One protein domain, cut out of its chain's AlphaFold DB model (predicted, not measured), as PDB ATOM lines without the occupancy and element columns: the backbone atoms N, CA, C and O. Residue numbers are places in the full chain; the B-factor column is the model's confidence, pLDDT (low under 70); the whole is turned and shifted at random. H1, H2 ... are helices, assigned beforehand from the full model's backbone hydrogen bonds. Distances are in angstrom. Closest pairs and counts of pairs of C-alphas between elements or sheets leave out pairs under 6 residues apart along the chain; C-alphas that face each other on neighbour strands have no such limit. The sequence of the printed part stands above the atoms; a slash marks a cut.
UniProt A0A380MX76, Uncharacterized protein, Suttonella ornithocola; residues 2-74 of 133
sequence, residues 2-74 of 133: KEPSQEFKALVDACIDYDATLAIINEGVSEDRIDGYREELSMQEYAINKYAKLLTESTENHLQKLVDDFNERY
ATOM      1  N   LYS A   2     242.139 219.398 208.993       44.78
ATOM      2  CA  LYS A   2     241.634 218.105 208.508       44.78
ATOM      3  C   LYS A   2     242.580 217.023 209.028       44.78
ATOM      4  O   LYS A   2     243.785 217.256 209.048       44.78
ATOM      5  N   GLU A   3     242.040 215.902 209.496       48.06
ATOM      6  CA  GLU A   3     242.867 214.748 209.860       48.06
ATOM      7  C   GLU A   3     243.649 214.242 208.634       48.06
ATOM      8  O   GLU A   3     243.090 214.258 207.532       48.06
ATOM      9  N   PRO A   4     244.907 213.790 208.802       54.97
ATOM     10  CA  PRO A   4     245.646 213.135 207.728       54.97
ATOM     11  C   PRO A   4     244.908 211.876 207.268       54.97
ATOM     12  O   PRO A   4     244.316 211.162 208.087       54.97
ATOM     13  N   SER A   5     244.960 211.590 205.967       69.25
ATOM     14  CA  SER A   5     244.360 210.378 205.408       69.25
ATOM     15  C   SER A   5     244.995 209.125 206.026       69.25
ATOM     16  O   SER A   5     246.153 209.128 206.450       69.25
ATOM     17  N   GLN A   6     244.236 208.027 206.085       66.12
ATOM     18  CA  GLN A   6     244.764 206.742 206.558       66.12
ATOM     19  C   GLN A   6     245.961 206.262 205.722       66.12
ATOM     20  O   GLN A   6     246.865 205.640 206.270       66.12
ATOM     21  N   GLU A   7     246.009 206.611 204.434       52.00
ATOM     22  CA  GLU A   7     247.139 206.303 203.552       52.00
ATOM     23  C   GLU A   7     248.415 207.052 203.950       52.00
ATOM     24  O   GLU A   7     249.492 206.468 203.923       52.00
ATOM     25  N   PHE A   8     248.311 208.316 204.377       56.72
ATOM     26  CA  PHE A   8     249.468 209.081 204.850       56.72
ATOM     27  C   PHE A   8     250.035 208.501 206.152       56.72
ATOM     28  O   PHE A   8     251.247 208.378 206.299       56.72
ATOM     29  N   LYS A   9     249.159 208.079 207.078       63.19
ATOM     30  CA  LYS A   9     249.576 207.394 208.314       63.19
ATOM     31  C   LYS A   9     250.321 206.087 207.999       63.19
ATOM     32  O   LYS A   9     251.403 205.873 208.530       63.19
ATOM     33  N   ALA A  10     249.806 205.287 207.063       58.94
ATOM     34  CA  ALA A  10     250.463 204.056 206.619       58.94
ATOM     35  C   ALA A  10     251.816 204.305 205.922       58.94
ATOM     36  O   ALA A  10     252.736 203.511 206.087       58.94
ATOM     37  N   LEU A  11     251.962 205.409 205.177       54.56
ATOM     38  CA  LEU A  11     253.219 205.783 204.520       54.56
ATOM     39  C   LEU A  11     254.303 206.179 205.535       54.56
ATOM     40  O   LEU A  11     255.458 205.792 205.395       54.56
ATOM     41  N   VAL A  12     253.924 206.925 206.577       58.00
ATOM     42  CA  VAL A  12     254.828 207.301 207.678       58.00
ATOM     43  C   VAL A  12     255.257 206.069 208.478       58.00
ATOM     44  O   VAL A  12     256.443 205.931 208.777       58.00
ATOM     45  N   ASP A  13     254.329 205.150 208.755       55.22
ATOM     46  CA  ASP A  13     254.633 203.875 209.418       55.22
ATOM     47  C   ASP A  13     255.540 202.981 208.543       55.22
ATOM     48  O   ASP A  13     256.440 202.321 209.057       55.22
ATOM     49  N   ALA A  14     255.371 203.016 207.215       51.28
ATOM     50  CA  ALA A  14     256.213 202.303 206.251       51.28
ATOM     51  C   ALA A  14     257.612 202.921 206.069       51.28
ATOM     52  O   ALA A  14     258.559 202.196 205.793       51.28
ATOM     53  N   CYS A  15     257.792 204.232 206.254       50.81
ATOM     54  CA  CYS A  15     259.116 204.874 206.214       50.81
ATOM     55  C   CYS A  15     260.019 204.487 207.402       50.81
ATOM     56  O   CYS A  15     261.228 204.717 207.357       50.81
ATOM     57  N   ILE A  16     259.449 203.904 208.462       55.50
ATOM     58  CA  ILE A  16     260.195 203.342 209.598       55.50
ATOM     59  C   ILE A  16     260.689 201.914 209.276       55.50
ATOM     60  O   ILE A  16     261.644 201.446 209.900       55.50
ATOM     61  N   ASP A  17     260.116 201.256 208.262       50.91
ATOM     62  CA  ASP A  17     260.442 199.893 207.842       50.91
ATOM     63  C   ASP A  17     260.966 199.869 206.390       50.91
ATOM     64  O   ASP A  17     260.233 200.034 205.411       50.91
ATOM     65  N   TYR A  18     262.279 199.694 206.230       51.47
ATOM     66  CA  TYR A  18     262.983 199.801 204.942       51.47
ATOM     67  C   TYR A  18     262.384 198.897 203.839       51.47
ATOM     68  O   TYR A  18     262.357 199.279 202.665       51.47
ATOM     69  N   ASP A  19     261.816 197.748 204.219       50.03
ATOM     70  CA  ASP A  19     261.184 196.795 203.301       50.03
ATOM     71  C   ASP A  19     259.807 197.272 202.788       50.03
ATOM     72  O   ASP A  19     259.454 197.024 201.632       50.03
ATOM     73  N   ALA A  20     259.053 198.037 203.588       51.22
ATOM     74  CA  ALA A  20     257.781 198.635 203.171       51.22
ATOM     75  C   ALA A  20     257.995 199.826 202.220       51.22
ATOM     76  O   ALA A  20     257.236 200.027 201.269       51.22
ATOM     77  N   THR A  21     259.091 200.562 202.416       53.69
ATOM     78  CA  THR A  21     259.516 201.639 201.509       53.69
ATOM     79  C   THR A  21     259.864 201.092 200.113       53.69
ATOM     80  O   THR A  21     259.465 201.666 199.099       53.69
ATOM     81  N   LEU A  22     260.540 199.937 200.036       51.53
ATOM     82  CA  LEU A  22     260.848 199.251 198.771       51.53
ATOM     83  C   LEU A  22     259.604 198.668 198.079       51.53
ATOM     84  O   LEU A  22     259.539 198.668 196.848       51.53
ATOM     85  N   ALA A  23     258.608 198.199 198.838       51.22
ATOM     86  CA  ALA A  23     257.348 197.694 198.284       51.22
ATOM     87  C   ALA A  23     256.538 198.799 197.580       51.22
ATOM     88  O   ALA A  23     256.059 198.600 196.468       51.22
ATOM     89  N   ILE A  24     256.476 199.994 198.174       56.72
ATOM     90  CA  ILE A  24     255.791 201.165 197.605       56.72
ATOM     91  C   ILE A  24     256.494 201.655 196.324       56.72
ATOM     92  O   ILE A  24     255.838 201.989 195.340       56.72
ATOM     93  N   ILE A  25     257.832 201.644 196.295       55.25
ATOM     94  CA  ILE A  25     258.611 201.990 195.093       55.25
ATOM     95  C   ILE A  25     258.367 200.975 193.960       55.25
ATOM     96  O   ILE A  25     258.242 201.372 192.801       55.25
ATOM     97  N   ASN A  26     258.250 199.682 194.280       54.50
ATOM     98  CA  ASN A  26     258.008 198.623 193.293       54.50
ATOM     99  C   ASN A  26     256.561 198.567 192.767       54.50
ATOM    100  O   ASN A  26     256.351 198.070 191.663       54.50
ATOM    101  N   GLU A  27     255.573 199.094 193.500       58.84
ATOM    102  CA  GLU A  27     254.174 199.172 193.041       58.84
ATOM    103  C   GLU A  27     253.860 200.399 192.162       58.84
ATOM    104  O   GLU A  27     252.740 200.540 191.675       58.84
ATOM    105  N   GLY A  28     254.845 201.258 191.872       53.66
ATOM    106  CA  GLY A  28     254.680 202.352 190.914       53.66
ATOM    107  C   GLY A  28     253.813 203.493 191.447       53.66
ATOM    108  O   GLY A  28     252.781 203.834 190.866       53.66
ATOM    109  N   VAL A  29     254.239 204.121 192.545       63.28
ATOM    110  CA  VAL A  29     253.673 205.410 192.968       63.28
ATOM    111  C   VAL A  29     253.956 206.461 191.892       63.28
ATOM    112  O   VAL A  29     255.101 206.645 191.486       63.28
ATOM    113  N   SER A  30     252.913 207.148 191.421       64.75
ATOM    114  CA  SER A  30     253.055 208.209 190.421       64.75
ATOM    115  C   SER A  30     253.869 209.387 190.964       64.75
ATOM    116  O   SER A  30     253.764 209.727 192.144       64.75
ATOM    117  N   GLU A  31     254.642 210.048 190.095       61.44
ATOM    118  CA  GLU A  31     255.436 211.234 190.457       61.44
ATOM    119  C   GLU A  31     254.576 212.316 191.133       61.44
ATOM    120  O   GLU A  31     254.966 212.831 192.177       61.44
ATOM    121  N   ASP A  32     253.343 212.533 190.656       68.69
ATOM    122  CA  ASP A  32     252.374 213.457 191.267       68.69
ATOM    123  C   ASP A  32     252.082 213.151 192.750       68.69
ATOM    124  O   ASP A  32     251.878 214.058 193.557       68.69
ATOM    125  N   ARG A  33     252.057 211.867 193.141       62.53
ATOM    126  CA  ARG A  33     251.846 211.468 194.543       62.53
ATOM    127  C   ARG A  33     253.105 211.683 195.376       62.53
ATOM    128  O   ARG A  33     252.993 212.090 196.529       62.53
ATOM    129  N   ILE A  34     254.286 211.440 194.804       64.88
ATOM    130  CA  ILE A  34     255.574 211.699 195.467       64.88
ATOM    131  C   ILE A  34     255.736 213.198 195.742       64.88
ATOM    132  O   ILE A  34     256.136 213.575 196.844       64.88
ATOM    133  N   ASP A  35     255.389 214.051 194.780       68.44
ATOM    134  CA  ASP A  35     255.467 215.502 194.945       68.44
ATOM    135  C   ASP A  35     254.431 216.021 195.950       68.44
ATOM    136  O   ASP A  35     254.782 216.825 196.815       68.44
ATOM    137  N   GLY A  36     253.213 215.464 195.960       65.31
ATOM    138  CA  GLY A  36     252.232 215.734 197.016       65.31
ATOM    139  C   GLY A  36     252.757 215.403 198.422       65.31
ATOM    140  O   GLY A  36     252.641 216.223 199.334       65.31
ATOM    141  N   TYR A  37     253.415 214.252 198.603       66.31
ATOM    142  CA  TYR A  37     254.021 213.898 199.894       66.31
ATOM    143  C   TYR A  37     255.189 214.813 200.282       66.31
ATOM    144  O   TYR A  37     255.352 215.136 201.460       66.31
ATOM    145  N   ARG A  38     256.000 215.268 199.318       65.62
ATOM    146  CA  ARG A  38     257.083 216.236 199.569       65.62
ATOM    147  C   ARG A  38     256.543 217.587 200.026       65.62
ATOM    148  O   ARG A  38     257.099 218.176 200.952       65.62
ATOM    149  N   GLU A  39     255.468 218.069 199.409       70.75
ATOM    150  CA  GLU A  39     254.802 219.303 199.828       70.75
ATOM    151  C   GLU A  39     254.225 219.177 201.244       70.75
ATOM    152  O   GLU A  39     254.418 220.070 202.073       70.75
ATOM    153  N   GLU A  40     253.581 218.050 201.564       68.38
ATOM    154  CA  GLU A  40     253.061 217.783 202.909       68.38
ATOM    155  C   GLU A  40     254.174 217.732 203.969       68.38
ATOM    156  O   GLU A  40     254.035 218.355 205.026       68.38
ATOM    157  N   LEU A  41     255.296 217.056 203.690       71.50
ATOM    158  CA  LEU A  41     256.459 217.017 204.586       71.50
ATOM    159  C   LEU A  41     257.068 218.411 204.789       71.50
ATOM    160  O   LEU A  41     257.309 218.810 205.927       71.50
ATOM    161  N   SER A  42     257.224 219.194 203.718       75.75
ATOM    162  CA  SER A  42     257.708 220.581 203.786       75.75
ATOM    163  C   SER A  42     256.811 221.463 204.668       75.75
ATOM    164  O   SER A  42     257.283 222.231 205.512       75.75
ATOM    165  N   MET A  43     255.489 221.305 204.550       73.94
ATOM    166  CA  MET A  43     254.522 222.013 205.393       73.94
ATOM    167  C   MET A  43     254.613 221.601 206.870       73.94
ATOM    168  O   MET A  43     254.458 222.449 207.757       73.94
ATOM    169  N   GLN A  44     254.879 220.324 207.154       72.62
ATOM    170  CA  GLN A  44     255.086 219.831 208.518       72.62
ATOM    171  C   GLN A  44     256.392 220.353 209.123       72.62
ATOM    172  O   GLN A  44     256.372 220.863 210.246       72.62
ATOM    173  N   GLU A  45     257.503 220.306 208.387       77.88
ATOM    174  CA  GLU A  45     258.788 220.871 208.817       77.88
ATOM    175  C   GLU A  45     258.667 222.369 209.114       77.88
ATOM    176  O   GLU A  45     259.139 222.850 210.149       77.88
ATOM    177  N   TYR A  46     257.967 223.115 208.255       82.56
ATOM    178  CA  TYR A  46     257.669 224.524 208.494       82.56
ATOM    179  C   TYR A  46     256.887 224.734 209.799       82.56
ATOM    180  O   TYR A  46     257.241 225.605 210.599       82.56
ATOM    181  N   ALA A  47     255.840 223.938 210.038       79.69
ATOM    182  CA  ALA A  47     255.051 224.027 211.260       79.69
ATOM    183  C   ALA A  47     255.910 223.737 212.499       79.69
ATOM    184  O   ALA A  47     255.897 224.536 213.436       79.69
ATOM    185  N   ILE A  48     256.699 222.659 212.486       84.94
ATOM    186  CA  ILE A  48     257.598 222.279 213.588       84.94
ATOM    187  C   ILE A  48     258.574 223.414 213.900       84.94
ATOM    188  O   ILE A  48     258.654 223.852 215.048       84.94
ATOM    189  N   ASN A  49     259.252 223.955 212.887       81.25
ATOM    190  CA  ASN A  49     260.207 225.049 213.064       81.25
ATOM    191  C   ASN A  49     259.539 226.320 213.603       81.25
ATOM    192  O   ASN A  49     260.079 226.999 214.479       81.25
ATOM    193  N   LYS A  50     258.330 226.631 213.122       84.06
ATOM    194  CA  LYS A  50     257.541 227.761 213.619       84.06
ATOM    195  C   LYS A  50     257.158 227.581 215.089       84.06
ATOM    196  O   LYS A  50     257.295 228.525 215.863       84.06
ATOM    197  N   TYR A  51     256.695 226.394 215.482       79.75
ATOM    198  CA  TYR A  51     256.352 226.100 216.873       79.75
ATOM    199  C   TYR A  51     257.579 226.114 217.785       79.75
ATOM    200  O   TYR A  51     257.511 226.705 218.859       79.75
ATOM    201  N   ALA A  52     258.702 225.539 217.350       80.44
ATOM    202  CA  ALA A  52     259.957 225.570 218.096       80.44
ATOM    203  C   ALA A  52     260.392 227.014 218.384       80.44
ATOM    204  O   ALA A  52     260.651 227.361 219.533       80.44
ATOM    205  N   LYS A  53     260.354 227.885 217.368       81.62
ATOM    206  CA  LYS A  53     260.671 229.309 217.527       81.62
ATOM    207  C   LYS A  53     259.758 230.006 218.541       81.62
ATOM    208  O   LYS A  53     260.251 230.707 219.418       81.62
ATOM    209  N   LEU A  54     258.444 229.788 218.450       77.38
ATOM    210  CA  LEU A  54     257.476 230.379 219.383       77.38
ATOM    211  C   LEU A  54     257.699 229.911 220.829       77.38
ATOM    212  O   LEU A  54     257.555 230.700 221.761       77.38
ATOM    213  N   LEU A  55     258.053 228.639 221.025       80.44
ATOM    214  CA  LEU A  55     258.365 228.097 222.349       80.44
ATOM    215  C   LEU A  55     259.644 228.711 222.924       80.44
ATOM    216  O   LEU A  55     259.656 229.068 224.103       80.44
ATOM    217  N   THR A  56     260.686 228.886 222.108       82.31
ATOM    218  CA  THR A  56     261.925 229.553 222.528       82.31
ATOM    219  C   THR A  56     261.657 231.002 222.923       82.31
ATOM    220  O   THR A  56     261.963 231.383 224.050       82.31
ATOM    221  N   GLU A  57     260.982 231.776 222.068       84.25
ATOM    222  CA  GLU A  57     260.618 233.171 222.361       84.25
ATOM    223  C   GLU A  57     259.772 233.280 223.640       84.25
ATOM    224  O   GLU A  57     260.000 234.145 224.487       84.25
ATOM    225  N   SER A  58     258.801 232.380 223.832       83.88
ATOM    226  CA  SER A  58     257.992 232.354 225.056       83.88
ATOM    227  C   SER A  58     258.824 232.032 226.299       83.88
ATOM    228  O   SER A  58     258.539 232.559 227.375       83.88
ATOM    229  N   THR A  59     259.826 231.164 226.170       86.12
ATOM    230  CA  THR A  59     260.695 230.764 227.284       86.12
ATOM    231  C   THR A  59     261.626 231.905 227.671       86.12
ATOM    232  O   THR A  59     261.708 232.252 228.848       86.12
ATOM    233  N   GLU A  60     262.261 232.547 226.693       87.31
ATOM    234  CA  GLU A  60     263.121 233.713 226.908       87.31
ATOM    235  C   GLU A  60     262.358 234.858 227.577       87.31
ATOM    236  O   GLU A  60     262.809 235.391 228.591       87.31
ATOM    237  N   ASN A  61     261.156 235.173 227.084       90.12
ATOM    238  CA  ASN A  61     260.300 236.197 227.682       90.12
ATOM    239  C   ASN A  61     259.933 235.868 229.135       90.12
ATOM    240  O   ASN A  61     259.917 236.752 229.994       90.12
ATOM    241  N   HIS A  62     259.651 234.597 229.432       90.75
ATOM    242  CA  HIS A  62     259.355 234.164 230.792       90.75
ATOM    243  C   HIS A  62     260.564 234.320 231.725       90.75
ATOM    244  O   HIS A  62     260.426 234.855 232.826       90.75
ATOM    245  N   LEU A  63     261.755 233.903 231.285       93.19
ATOM    246  CA  LEU A  63     262.990 234.044 232.059       93.19
ATOM    247  C   LEU A  63     263.362 235.513 232.273       93.19
ATOM    248  O   LEU A  63     263.776 235.878 233.373       93.19
ATOM    249  N   GLN A  64     263.179 236.357 231.258       95.12
ATOM    250  CA  GLN A  64     263.436 237.788 231.375       95.12
ATOM    251  C   GLN A  64     262.496 238.436 232.392       95.12
ATOM    252  O   GLN A  64     262.948 239.176 233.261       95.12
ATOM    253  N   LYS A  65     261.209 238.075 232.371       94.62
ATOM    254  CA  LYS A  65     260.263 238.538 233.388       94.62
ATOM    255  C   LYS A  65     260.696 238.132 234.801       94.62
ATOM    256  O   LYS A  65     260.665 238.955 235.706       94.62
ATOM    257  N   LEU A  66     261.155 236.892 234.991       94.56
ATOM    258  CA  LEU A  66     261.683 236.441 236.284       94.56
ATOM    259  C   LEU A  66     262.917 237.240 236.728       94.56
ATOM    260  O   LEU A  66     263.063 237.523 237.915       94.56
ATOM    261  N   VAL A  67     263.806 237.596 235.795       96.94
ATOM    262  CA  VAL A  67     264.962 238.463 236.066       96.94
ATOM    263  C   VAL A  67     264.511 239.840 236.542       96.94
ATOM    264  O   VAL A  67     265.049 240.346 237.530       96.94
ATOM    265  N   ASP A  68     263.549 240.440 235.848       97.25
ATOM    266  CA  ASP A  68     263.070 241.790 236.136       97.25
ATOM    267  C   ASP A  68     262.344 241.832 237.487       97.25
ATOM    268  O   ASP A  68     262.756 242.591 238.368       97.25
ATOM    269  N   ASP A  69     261.380 240.930 237.701       95.94
ATOM    270  CA  ASP A  69     260.621 240.802 238.952       95.94
ATOM    271  C   ASP A  69     261.563 240.560 240.153       95.94
ATOM    272  O   ASP A  69     261.393 241.131 241.235       95.94
ATOM    273  N   PHE A  70     262.594 239.723 239.976       96.12
ATOM    274  CA  PHE A  70     263.575 239.462 241.029       96.12
ATOM    275  C   PHE A  70     264.415 240.703 241.346       96.12
ATOM    276  O   PHE A  70     264.606 241.026 242.516       96.12
ATOM    277  N   ASN A  71     264.931 241.389 240.325       96.50
ATOM    278  CA  ASN A  71     265.790 242.560 240.504       96.50
ATOM    279  C   ASN A  71     265.039 243.766 241.077       96.50
ATOM    280  O   ASN A  71     265.649 244.571 241.781       96.50
ATOM    281  N   GLU A  72     263.748 243.898 240.773       96.06
ATOM    282  CA  GLU A  72     262.876 244.904 241.375       96.06
ATOM    283  C   GLU A  72     262.685 244.635 242.872       96.06
ATOM    284  O   GLU A  72     262.828 245.541 243.694       96.06
ATOM    285  N   ARG A  73     262.425 243.375 243.242       95.56
ATOM    286  CA  ARG A  73     262.178 242.992 244.637       95.56
ATOM    287  C   ARG A  73     263.446 242.926 245.491       95.56
ATOM    288  O   ARG A  73     263.396 243.216 246.685       95.56
ATOM    289  N   TYR A  74     264.571 242.526 244.904       96.06
ATOM    290  CA  TYR A  74     265.812 242.225 245.615       96.06
ATOM    291  C   TYR A  74     267.018 242.904 244.948       96.06
ATOM    292  O   TYR A  74     267.674 242.308 244.083       96.06
TER     293      TYR A  74
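AT A GLANCE: This is residues 2 to 74 of the 133 residues of an uncharacterized protein of Suttonella ornithocola (UniProt A0A380MX76). One very long, straight helix, H3, makes the length of the model and sticks out as a bare arm over residues 41 to 73, while two short helices, H1 and H2, form a small, loose hook near its first end. H1 and H2 meet at a corner, and the chain then folds back from H2 into H3. The printed part has 73 residues with three named helices, in the order H1, H2, H3, and no named strand; the class is all helix. The whole is extended, with a radius of gyration of the C-alphas of 21.3 A and spans of 69 by 22 by 18 A.

IN THESE COORDINATES: H3 holds residues 31 to 73 and measures 63.2 A from C-alpha 31 at (255.436, 211.234, 190.457) to C-alpha 73 at (262.178, 242.992, 244.637). H2 is residues 18 to 26, 12.7 A long. H1 is residues 6 to 14, 12.3 A long, beginning with C-alpha 6 at (244.764, 206.742, 206.558).

HOW THE PARTS SIT: H3 touches no helix. H1 and H3 are apart, but only just, with their closest C-alphas 8.3 A from each other. H2 and H3 are apart too, though a tight link of 4 residues joins them. H1 and H2 are close but not clearly touching; their closest C-alphas, those of Ala 14 and Ala 20, are 5.0 A apart. Their lines stand at a steep tilt of 55 degrees, and they run opposite ways. In H1, H2 and H3 every O i to N i+4 pair is within hydrogen-bond range.

THE WHOLE: The two C-alphas farthest apart, those of Glu 27 and Tyr 74, are 68.9 A from each other. Residues 25 to 36, of which 31 to 36 belong to H3, stand free, and so do residues 41 to 74, of which 41 to 73 belong to H3. The printed part has no cut and no long link. The mean pLDDT of the printed part is 71.3; residues 2 to 38 and residue 40 are under 70.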